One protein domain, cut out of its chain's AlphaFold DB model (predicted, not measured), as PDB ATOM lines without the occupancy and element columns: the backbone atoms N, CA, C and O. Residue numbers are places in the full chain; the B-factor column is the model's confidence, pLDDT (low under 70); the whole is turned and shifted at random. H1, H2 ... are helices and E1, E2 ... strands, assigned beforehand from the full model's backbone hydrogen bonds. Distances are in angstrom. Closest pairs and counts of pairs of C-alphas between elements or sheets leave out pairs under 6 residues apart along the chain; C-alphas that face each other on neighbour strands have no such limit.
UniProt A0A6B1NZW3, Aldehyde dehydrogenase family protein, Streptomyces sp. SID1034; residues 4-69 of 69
ATOM      1  N   ALA A   4       9.394  40.422 200.626       96.25
ATOM      2  CA  ALA A   4      10.665  41.006 200.208       96.25
ATOM      3  C   ALA A   4      11.150  42.067 201.198       96.25
ATOM      4  O   ALA A   4      10.349  42.777 201.802       96.25
ATOM      5  N   THR A   5      12.468  42.182 201.323       96.75
ATOM      6  CA  THR A   5      13.138  43.295 201.991       96.75
ATOM      7  C   THR A   5      13.414  44.364 200.945       96.75
ATOM      8  O   THR A   5      14.209  44.146 200.027       96.75
ATOM      9  N   VAL A   6      12.765  45.517 201.086       96.88
ATOM     10  CA  VAL A   6      13.001  46.702 200.257       96.88
ATOM     11  C   VAL A   6      13.576  47.783 201.156       96.88
ATOM     12  O   VAL A   6      12.966  48.118 202.169       96.88
ATOM     13  N   ASN A   7      14.750  48.305 200.809       96.44
ATOM     14  CA  ASN A   7      15.387  49.381 201.551       96.44
ATOM     15  C   ASN A   7      14.510  50.644 201.458       96.44
ATOM     16  O   ASN A   7      14.365  51.194 200.363       96.44
ATOM     17  N   PRO A   8      13.942  51.141 202.571       96.19
ATOM     18  CA  PRO A   8      13.041  52.290 202.530       96.19
ATOM     19  C   PRO A   8      13.755  53.607 202.196       96.19
ATOM     20  O   PRO A   8      13.104  54.544 201.743       96.19
ATOM     21  N   ALA A   9      15.076  53.697 202.389       96.81
ATOM     22  CA  ALA A   9      15.848  54.903 202.094       96.81
ATOM     23  C   ALA A   9      16.147  55.076 200.594       96.81
ATOM     24  O   ALA A   9      16.340  56.200 200.138       96.81
ATOM     25  N   THR A  10      16.196  53.981 199.829       96.75
ATOM     26  CA  THR A  10      16.585  53.997 198.404       96.75
ATOM     27  C   THR A  10      15.522  53.430 197.466       96.75
ATOM     28  O   THR A  10      15.576  53.675 196.264       96.75
ATOM     29  N   GLY A  11      14.561  52.662 197.986       95.88
ATOM     30  CA  GLY A  11      13.597  51.895 197.194       95.88
ATOM     31  C   GLY A  11      14.172  50.610 196.583       95.88
ATOM     32  O   GLY A  11      13.481  49.925 195.830       95.88
ATOM     33  N   GLU A  12      15.422  50.260 196.889       97.44
ATOM     34  CA  GLU A  12      16.088  49.081 196.336       97.44
ATOM     35  C   GLU A  12      15.561  47.785 196.967       97.44
ATOM     36  O   GLU A  12      15.490  47.655 198.189       97.44
ATOM     37  N   THR A  13      15.233  46.785 196.145       96.88
ATOM     38  CA  THR A  13      14.915  45.440 196.650       96.88
ATOM     39  C   THR A  13      16.203  44.703 196.994       96.88
ATOM     40  O   THR A  13      16.939  44.298 196.100       96.88
ATOM     41  N   LEU A  14      16.445  44.479 198.284       96.38
ATOM     42  CA  LEU A  14      17.633  43.773 198.766       96.38
ATOM     43  C   LEU A  14      17.482  42.256 198.643       96.38
ATOM     44  O   LEU A  14      18.443  41.544 198.353       96.38
ATOM     45  N   LYS A  15      16.277  41.736 198.904       96.44
ATOM     46  CA  LYS A  15      16.020  40.293 198.898       96.44
ATOM     47  C   LYS A  15      14.541  39.978 198.735       96.44
ATOM     48  O   LYS A  15      13.704  40.625 199.352       96.44
ATOM     49  N   SER A  16      14.242  38.920 197.988       96.19
ATOM     50  CA  SER A  16      12.901  38.338 197.878       96.19
ATOM     51  C   SER A  16      12.882  36.933 198.472       96.19
ATOM     52  O   SER A  16      13.858  36.188 198.378       96.19
ATOM     53  N   PHE A  17      11.759  36.564 199.072       96.25
ATOM     54  CA  PHE A  17      11.545  35.301 199.761       96.25
ATOM     55  C   PHE A  17      10.310  34.604 199.190       96.25
ATOM     56  O   PHE A  17       9.260  35.218 198.977       96.25
ATOM     57  N   GLY A  18      10.439  33.301 198.946       95.19
ATOM     58  CA  GLY A  18       9.313  32.465 198.546       95.19
ATOM     59  C   GLY A  18       8.339  32.282 199.707       95.19
ATOM     60  O   GLY A  18       8.752  31.969 200.823       95.19
ATOM     61  N   ALA A  19       7.047  32.463 199.444       94.56
ATOM     62  CA  ALA A  19       6.018  32.110 200.411       94.56
ATOM     63  C   ALA A  19       5.995  30.589 200.624       94.56
ATOM     64  O   ALA A  19       6.207  29.817 199.686       94.56
ATOM     65  N   MET A  20       5.710  30.157 201.853       95.44
ATOM     66  CA  MET A  20       5.476  28.739 202.125       95.44
ATOM     67  C   MET A  20       4.185  28.298 201.431       95.44
ATOM     68  O   MET A  20       3.150  28.953 201.561       95.44
ATOM     69  N   GLY A  21       4.249  27.186 200.697       96.06
ATOM     70  CA  GLY A  21       3.061  26.538 200.147       96.06
ATOM     71  C   GLY A  21       2.257  25.803 201.230       96.06
ATOM     72  O   GLY A  21       2.806  25.523 202.300       96.06
ATOM     73  N   PRO A  22       0.993  25.434 200.956       97.25
ATOM     74  CA  PRO A  22       0.120  24.784 201.938       97.25
ATOM     75  C   PRO A  22       0.736  23.529 202.565       97.25
ATOM     76  O   PRO A  22       0.732  23.375 203.779       97.25
ATOM     77  N   GLU A  23       1.364  22.672 201.758       97.94
ATOM     78  CA  GLU A  23       1.990  21.440 202.255       97.94
ATOM     79  C   GLU A  23       3.170  21.700 203.201       97.94
ATOM     80  O   GLU A  23       3.374  20.955 204.156       97.94
ATOM     81  N   GLU A  24       3.964  22.747 202.953       97.56
ATOM     82  CA  GLU A  24       5.077  23.111 203.839       97.56
ATOM     83  C   GLU A  24       4.564  23.656 205.171       97.56
ATOM     84  O   GLU A  24       5.124  23.339 206.221       97.56
ATOM     85  N   VAL A  25       3.476  24.429 205.139       98.25
ATOM     86  CA  VAL A  25       2.809  24.898 206.357       98.25
ATOM     87  C   VAL A  25       2.312  23.706 207.175       98.25
ATOM     88  O   VAL A  25       2.664  23.599 208.350       98.25
ATOM     89  N   GLU A  26       1.596  22.764 206.556       98.56
ATOM     90  CA  GLU A  26       1.097  21.563 207.239       98.56
ATOM     91  C   GLU A  26       2.228  20.715 207.840       98.56
ATOM     92  O   GLU A  26       2.156  20.309 209.002       98.56
ATOM     93  N   ARG A  27       3.334  20.513 207.109       98.56
ATOM     94  CA  ARG A  27       4.512  19.797 207.636       98.56
ATOM     95  C   ARG A  27       5.090  20.461 208.887       98.56
ATOM     96  O   ARG A  27       5.440  19.770 209.851       98.56
ATOM     97  N   ARG A  28       5.203  21.793 208.898       98.38
ATOM     98  CA  ARG A  28       5.727  22.539 210.054       98.38
ATOM     99  C   ARG A  28       4.772  22.497 211.242       98.38
ATOM    100  O   ARG A  28       5.238  22.331 212.368       98.38
ATOM    101  N   LEU A  29       3.464  22.586 211.003       98.62
ATOM    102  CA  LEU A  29       2.444  22.449 212.045       98.62
ATOM    103  C   LEU A  29       2.464  21.052 212.672       98.62
ATOM    104  O   LEU A  29       2.501  20.938 213.898       98.62
ATOM    105  N   ALA A  30       2.528  19.999 211.852       98.50
ATOM    106  CA  ALA A  30       2.653  18.625 212.333       98.50
ATOM    107  C   ALA A  30       3.909  18.452 213.201       98.50
ATOM    108  O   ALA A  30       3.832  17.932 214.314       98.50
ATOM    109  N   THR A  31       5.048  18.981 212.743       98.69
ATOM    110  CA  THR A  31       6.312  18.951 213.496       98.69
ATOM    111  C   THR A  31       6.189  19.668 214.841       98.69
ATOM    112  O   THR A  31       6.582  19.120 215.872       98.69
ATOM    113  N   ALA A  32       5.611  20.874 214.859       98.62
ATOM    114  CA  ALA A  32       5.393  21.631 216.090       98.62
ATOM    115  C   ALA A  32       4.489  20.868 217.073       98.62
ATOM    116  O   ALA A  32       4.801  20.795 218.264       98.62
ATOM    117  N   GLY A  33       3.419  20.242 216.571       98.44
ATOM    118  CA  GLY A  33       2.526  19.393 217.358       98.44
ATOM    119  C   GLY A  33       3.245  18.194 217.980       98.44
ATOM    120  O   GLY A  33       3.115  17.955 219.182       98.44
ATOM    121  N   THR A  34       4.062  17.479 217.201       98.44
ATOM    122  CA  THR A  34       4.861  16.345 217.693       98.44
ATOM    123  C   THR A  34       5.857  16.774 218.771       98.44
ATOM    124  O   THR A  34       5.936  16.145 219.826       98.44
ATOM    125  N   VAL A  35       6.599  17.863 218.546       98.44
ATOM    126  CA  VAL A  35       7.627  18.339 219.487       98.44
ATOM    127  C   VAL A  35       7.008  18.856 220.785       98.44
ATOM    128  O   VAL A  35       7.564  18.631 221.864       98.44
ATOM    129  N   PHE A  36       5.840  19.500 220.721       98.56
ATOM    130  CA  PHE A  36       5.165  20.045 221.898       98.56
ATOM    131  C   PHE A  36       4.891  18.989 222.978       98.56
ATOM    132  O   PHE A  36       5.030  19.285 224.166       98.56
ATOM    133  N   ALA A  37       4.557  17.753 222.587       97.62
ATOM    134  CA  ALA A  37       4.272  16.672 223.528       97.62
ATOM    135  C   ALA A  37       5.433  16.412 224.509       97.62
ATOM    136  O   ALA A  37       5.181  16.161 225.690       97.62
ATOM    137  N   GLY A  38       6.680  16.531 224.038       98.06
ATOM    138  CA  GLY A  38       7.880  16.471 224.874       98.06
ATOM    139  C   GLY A  38       8.268  17.833 225.449       98.06
ATOM    140  O   GLY A  38       8.555  17.952 226.635       98.06
ATOM    141  N   TYR A  39       8.219  18.897 224.647       98.19
ATOM    142  CA  TYR A  39       8.644  20.223 225.099       98.19
ATOM    143  C   TYR A  39       7.832  20.727 226.301       98.19
ATOM    144  O   TYR A  39       8.384  21.359 227.201       98.19
ATOM    145  N   ARG A  40       6.537  20.391 226.385       97.88
ATOM    146  CA  ARG A  40       5.672  20.796 227.504       97.88
ATOM    147  C   ARG A  40       6.092  20.221 228.859       97.88
ATOM    148  O   ARG A  40       5.713  20.801 229.873       97.88
ATOM    149  N   THR A  41       6.857  19.126 228.891       98.25
ATOM    150  CA  THR A  41       7.342  18.496 230.133       98.25
ATOM    151  C   THR A  41       8.703  19.027 230.581       98.25
ATOM    152  O   THR A  41       9.165  18.676 231.665       98.25
ATOM    153  N   THR A  42       9.339  19.899 229.789       98.38
ATOM    154  CA  THR A  42      10.588  20.562 230.188       98.38
ATOM    155  C   THR A  42      10.383  21.442 231.417       98.38
ATOM    156  O   THR A  42       9.344  22.097 231.557       98.38
ATOM    157  N   SER A  43      11.387  21.474 232.293       98.62
ATOM    158  CA  SER A  43      11.369  22.288 233.504       98.62
ATOM    159  C   SER A  43      11.514  23.776 233.183       98.62
ATOM    160  O   SER A  43      12.050  24.170 232.142       98.62
ATOM    161  N   PHE A  44      11.088  24.629 234.114       98.38
ATOM    162  CA  PHE A  44      11.331  26.066 233.998       98.38
ATOM    163  C   PHE A  44      12.819  26.400 233.923       98.38
ATOM    164  O   PHE A  44      13.187  27.293 233.175       98.38
ATOM    165  N   GLU A  45      13.676  25.655 234.622       98.56
ATOM    166  CA  GLU A  45      15.127  25.839 234.558       98.56
ATOM    167  C   GLU A  45      15.666  25.593 233.140       98.56
ATOM    168  O   GLU A  45      16.428  26.401 232.611       98.56
ATOM    169  N   GLN A  46      15.223  24.515 232.485       98.25
ATOM    170  CA  GLN A  46      15.597  24.226 231.098       98.25
ATOM    171  C   GLN A  46      15.163  25.357 230.161       98.25
ATOM    172  O   GLN A  46      15.965  25.816 229.349       98.25
ATOM    173  N   ARG A  47      13.923  25.842 230.296       98.38
ATOM    174  CA  ARG A  47      13.404  26.947 229.472       98.38
ATOM    175  C   ARG A  47      14.120  28.265 229.760       98.38
ATOM    176  O   ARG A  47      14.429  28.998 228.827       98.38
ATOM    177  N   ALA A  48      14.430  28.543 231.026       98.62
ATOM    178  CA  ALA A  48      15.153  29.738 231.438       98.62
ATOM    179  C   ALA A  48      16.550  29.776 230.812       98.62
ATOM    180  O   ALA A  48      16.925  30.802 230.254       98.62
ATOM    181  N   ARG A  49      17.282  28.652 230.803       98.56
ATOM    182  CA  ARG A  49      18.589  28.575 230.129       98.56
ATOM    183  C   ARG A  49      18.506  28.921 228.643       98.56
ATOM    184  O   ARG A  49      19.372  29.631 228.147       98.56
ATOM    185  N   LEU A  50      17.471  28.453 227.942       98.38
ATOM    186  CA  LEU A  50      17.279  28.765 226.521       98.38
ATOM    187  C   LEU A  50      17.010  30.259 226.295       98.38
ATOM    188  O   LEU A  50      17.623  30.860 225.418       98.38
ATOM    189  N   VAL A  51      16.125  30.862 227.094       98.44
ATOM    190  CA  VAL A  51      15.771  32.286 226.959       98.44
ATOM    191  C   VAL A  51      16.944  33.193 227.335       98.44
ATOM    192  O   VAL A  51      17.219  34.151 226.619       98.44
ATOM    193  N   LEU A  52      17.671  32.877 228.409       98.69
ATOM    194  CA  LEU A  52      18.861  33.633 228.805       98.69
ATOM    195  C   LEU A  52      19.953  33.541 227.739       98.69
ATOM    196  O   LEU A  52      20.518  34.562 227.358       98.69
ATOM    197  N   ARG A  53      20.181  32.350 227.174       98.69
ATOM    198  CA  ARG A  53      21.130  32.200 226.070       98.69
ATOM    199  C   ARG A  53      20.705  32.986 224.828       98.69
ATOM    200  O   ARG A  53      21.557  33.536 224.142       98.69
ATOM    201  N   ALA A  54      19.407  33.048 224.533       98.44
ATOM    202  CA  ALA A  54      18.903  33.878 223.444       98.44
ATOM    203  C   ALA A  54      19.176  35.371 223.696       98.44
ATOM    204  O   ALA A  54      19.599  36.058 222.775       98.44
ATOM    205  N   ALA A  55      19.006  35.857 224.930       98.62
ATOM    206  CA  ALA A  55      19.340  37.237 225.292       98.62
ATOM    207  C   ALA A  55      20.838  37.535 225.110       98.62
ATOM    208  O   ALA A  55      21.183  38.523 224.473       98.62
ATOM    209  N   GLU A  56      21.720  36.641 225.567       98.62
ATOM    210  CA  GLU A  56      23.171  36.782 225.360       98.62
ATOM    211  C   GLU A  56      23.548  36.887 223.875       98.62
ATOM    212  O   GLU A  56      24.444  37.648 223.520       98.62
ATOM    213  N   LEU A  57      22.880  36.122 223.002       98.44
ATOM    214  CA  LEU A  57      23.102  36.194 221.555       98.44
ATOM    215  C   LEU A  57      22.617  37.527 220.974       98.44
ATOM    216  O   LEU A  57      23.315  38.117 220.157       98.44
ATOM    217  N   LEU A  58      21.459  38.027 221.416       98.25
ATOM    218  CA  LEU A  58      20.955  39.335 220.987       98.25
ATOM    219  C   LEU A  58      21.896  40.476 221.399       98.25
ATOM    220  O   LEU A  58      22.100  41.402 220.617       98.25
ATOM    221  N   ASP A  59      22.474  40.406 222.601       98.44
ATOM    222  CA  ASP A  59      23.448  41.391 223.077       98.44
ATOM    223  C   ASP A  59      24.767  41.313 222.295       98.44
ATOM    224  O   ASP A  59      25.336  42.349 221.944       98.44
ATOM    225  N   ALA A  60      25.244  40.099 222.000       98.50
ATOM    226  CA  ALA A  60      26.473  39.884 221.240       98.50
ATOM    227  C   ALA A  60      26.357  40.355 219.778       98.50
ATOM    228  O   ALA A  60      27.276  40.994 219.270       98.50
ATOM    229  N   ASP A  61      25.214  40.101 219.135       98.31
ATOM    230  CA  ASP A  61      24.984  40.382 217.710       98.31
ATOM    231  C   ASP A  61      24.247  41.716 217.480       98.31
ATOM    232  O   ASP A  61      23.696  41.972 216.402       98.31
ATOM    233  N   ARG A  62      24.214  42.586 218.498       98.38
ATOM    234  CA  ARG A  62      23.400  43.808 218.537       98.38
ATOM    235  C   ARG A  62      23.524  44.665 217.278       98.38
ATOM    236  O   ARG A  62      22.503  45.088 216.736       98.38
ATOM    237  N   ASP A  63      24.744  44.942 216.825       98.25
ATOM    238  CA  ASP A  63      24.984  45.850 215.696       98.25
ATOM    239  C   ASP A  63      24.509  45.259 214.361       98.25
ATOM    240  O   ASP A  63      23.991  45.978 213.503       98.25
ATOM    241  N   ASP A  64      24.632  43.944 214.187       97.94
ATOM    242  CA  ASP A  64      24.187  43.256 212.976       97.94
ATOM    243  C   ASP A  64      22.659  43.116 212.937       97.94
ATOM    244  O   ASP A  64      22.035  43.307 211.887       97.94
ATOM    245  N   ILE A  65      22.038  42.869 214.093       97.56
ATOM    246  CA  ILE A  65      20.579  42.870 214.234       97.56
ATOM    247  C   ILE A  65      20.031  44.275 213.972       97.56
ATOM    248  O   ILE A  65      19.081  44.423 213.204       97.56
ATOM    249  N   ALA A  66      20.654  45.311 214.542       97.75
ATOM    250  CA  ALA A  66      20.259  46.701 214.326       97.75
ATOM    251  C   ALA A  66      20.362  47.117 212.851       97.75
ATOM    252  O   ALA A  66      19.522  47.871 212.381       97.75
ATOM    253  N   ARG A  67      21.348  46.601 212.103       95.94
ATOM    254  CA  ARG A  67      21.471  46.838 210.653       95.94
ATOM    255  C   ARG A  67      20.368  46.157 209.833       95.94
ATOM    256  O   ARG A  67      20.115  46.563 208.703       95.94
ATOM    257  N   THR A  68      19.770  45.090 210.360       95.81
ATOM    258  CA  THR A  68      18.756  44.288 209.658       95.81
ATOM    259  C   THR A  68      17.345  44.880 209.769       95.81
ATOM    260  O   THR A  68      16.524  44.627 208.886       95.81
ATOM    261  N   MET A  69      17.065  45.625 210.843       93.38
ATOM    262  CA  MET A  69      15.772  46.276 211.117       93.38
ATOM    263  C   MET A  69      15.594  47.568 210.320       93.38
ATOM    264  O   MET A  69      14.453  47.799 209.860       93.38
TER     265      MET A  69
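AT A GLANCE: This is residues 4 to 69 of the 69 residues of the protein "Aldehyde dehydrogenase family protein" of Streptomyces sp. SID1034 (UniProt A0A6B1NZW3). The model is an open, flat, nearly closed loop of chain with an empty middle: a small two-stranded hairpin, E1 and E2, then two long helices, H1 and H2, joined by a turn at residues 40 to 43, and a short helix, H3, that turns back toward the hairpin's side. The long helices do not pack on each other; residues 22 to 38 of H1 and 48 to 57 of H2 stand free. The printed part has 66 residues, with two named strands followed by three named helices in the order E1, E2, H1, H2, H3; the sheet, order E1 - E2, is antiparallel, and the class is mostly helix. The whole is extended, with a radius of gyration of the C-alphas of 17.7 A, and the C-alphas span 48 by 36 by 11 A.

HOW THE PARTS SIT: E1, residues 4 to 6, and E2, residues 13 to 17, form a hairpin of antiparallel neighbour strands, with 169 degrees between their directions. The C-alphas of Ala 4 and Ser 16 face each other at 4.2 A. N 5 and O 15, at 2.8 A, and N 14 and O 5, at 2.9 A, are within hydrogen-bond range. H1, residues 22 to 39, is apart from E1. H2, residues 44 to 60, is apart from H1, though it follows it in the chain, and is also apart from both strands. H3, residues 62 to 68, is close to H2 but not clearly touching, with 1 pair of C-alphas within 8 A; the closest C-alphas are those of Leu 58 and Ile 65, 7.6 A apart. The lines of H2 and H3 are about perpendicular, at 75 degrees. H3 is apart from H1, E1 and E2. In H2 and H3 every O i to N i+4 pair is within hydrogen-bond range; in H1, 12 of 14 are.

IN THESE COORDINATES: E1 begins at C-alpha 4, (10.665, 41.006, 200.208). E2 measures 11.1 A from first to last C-alpha. H1 begins at C-alpha 22, (0.120, 24.784, 201.938), and measures 25.1 A; H2 measures 24.1 A. H3 measures 10.0 A and ends at C-alpha 68, (18.756, 44.288, 209.658).

THE WHOLE: The two C-alphas farthest apart are those of Thr 10 and Thr 41, 48.5 A, while those of Ala 4 and Met 69, the first and last printed, are 13.1 A apart. The printed part has no cut. The links E2 to H1, H1 to H2 and H2 to H3 are tight, and E1 to E2 is short. The mean pLDDT of the printed part is 97.6, and no printed residue is under 70.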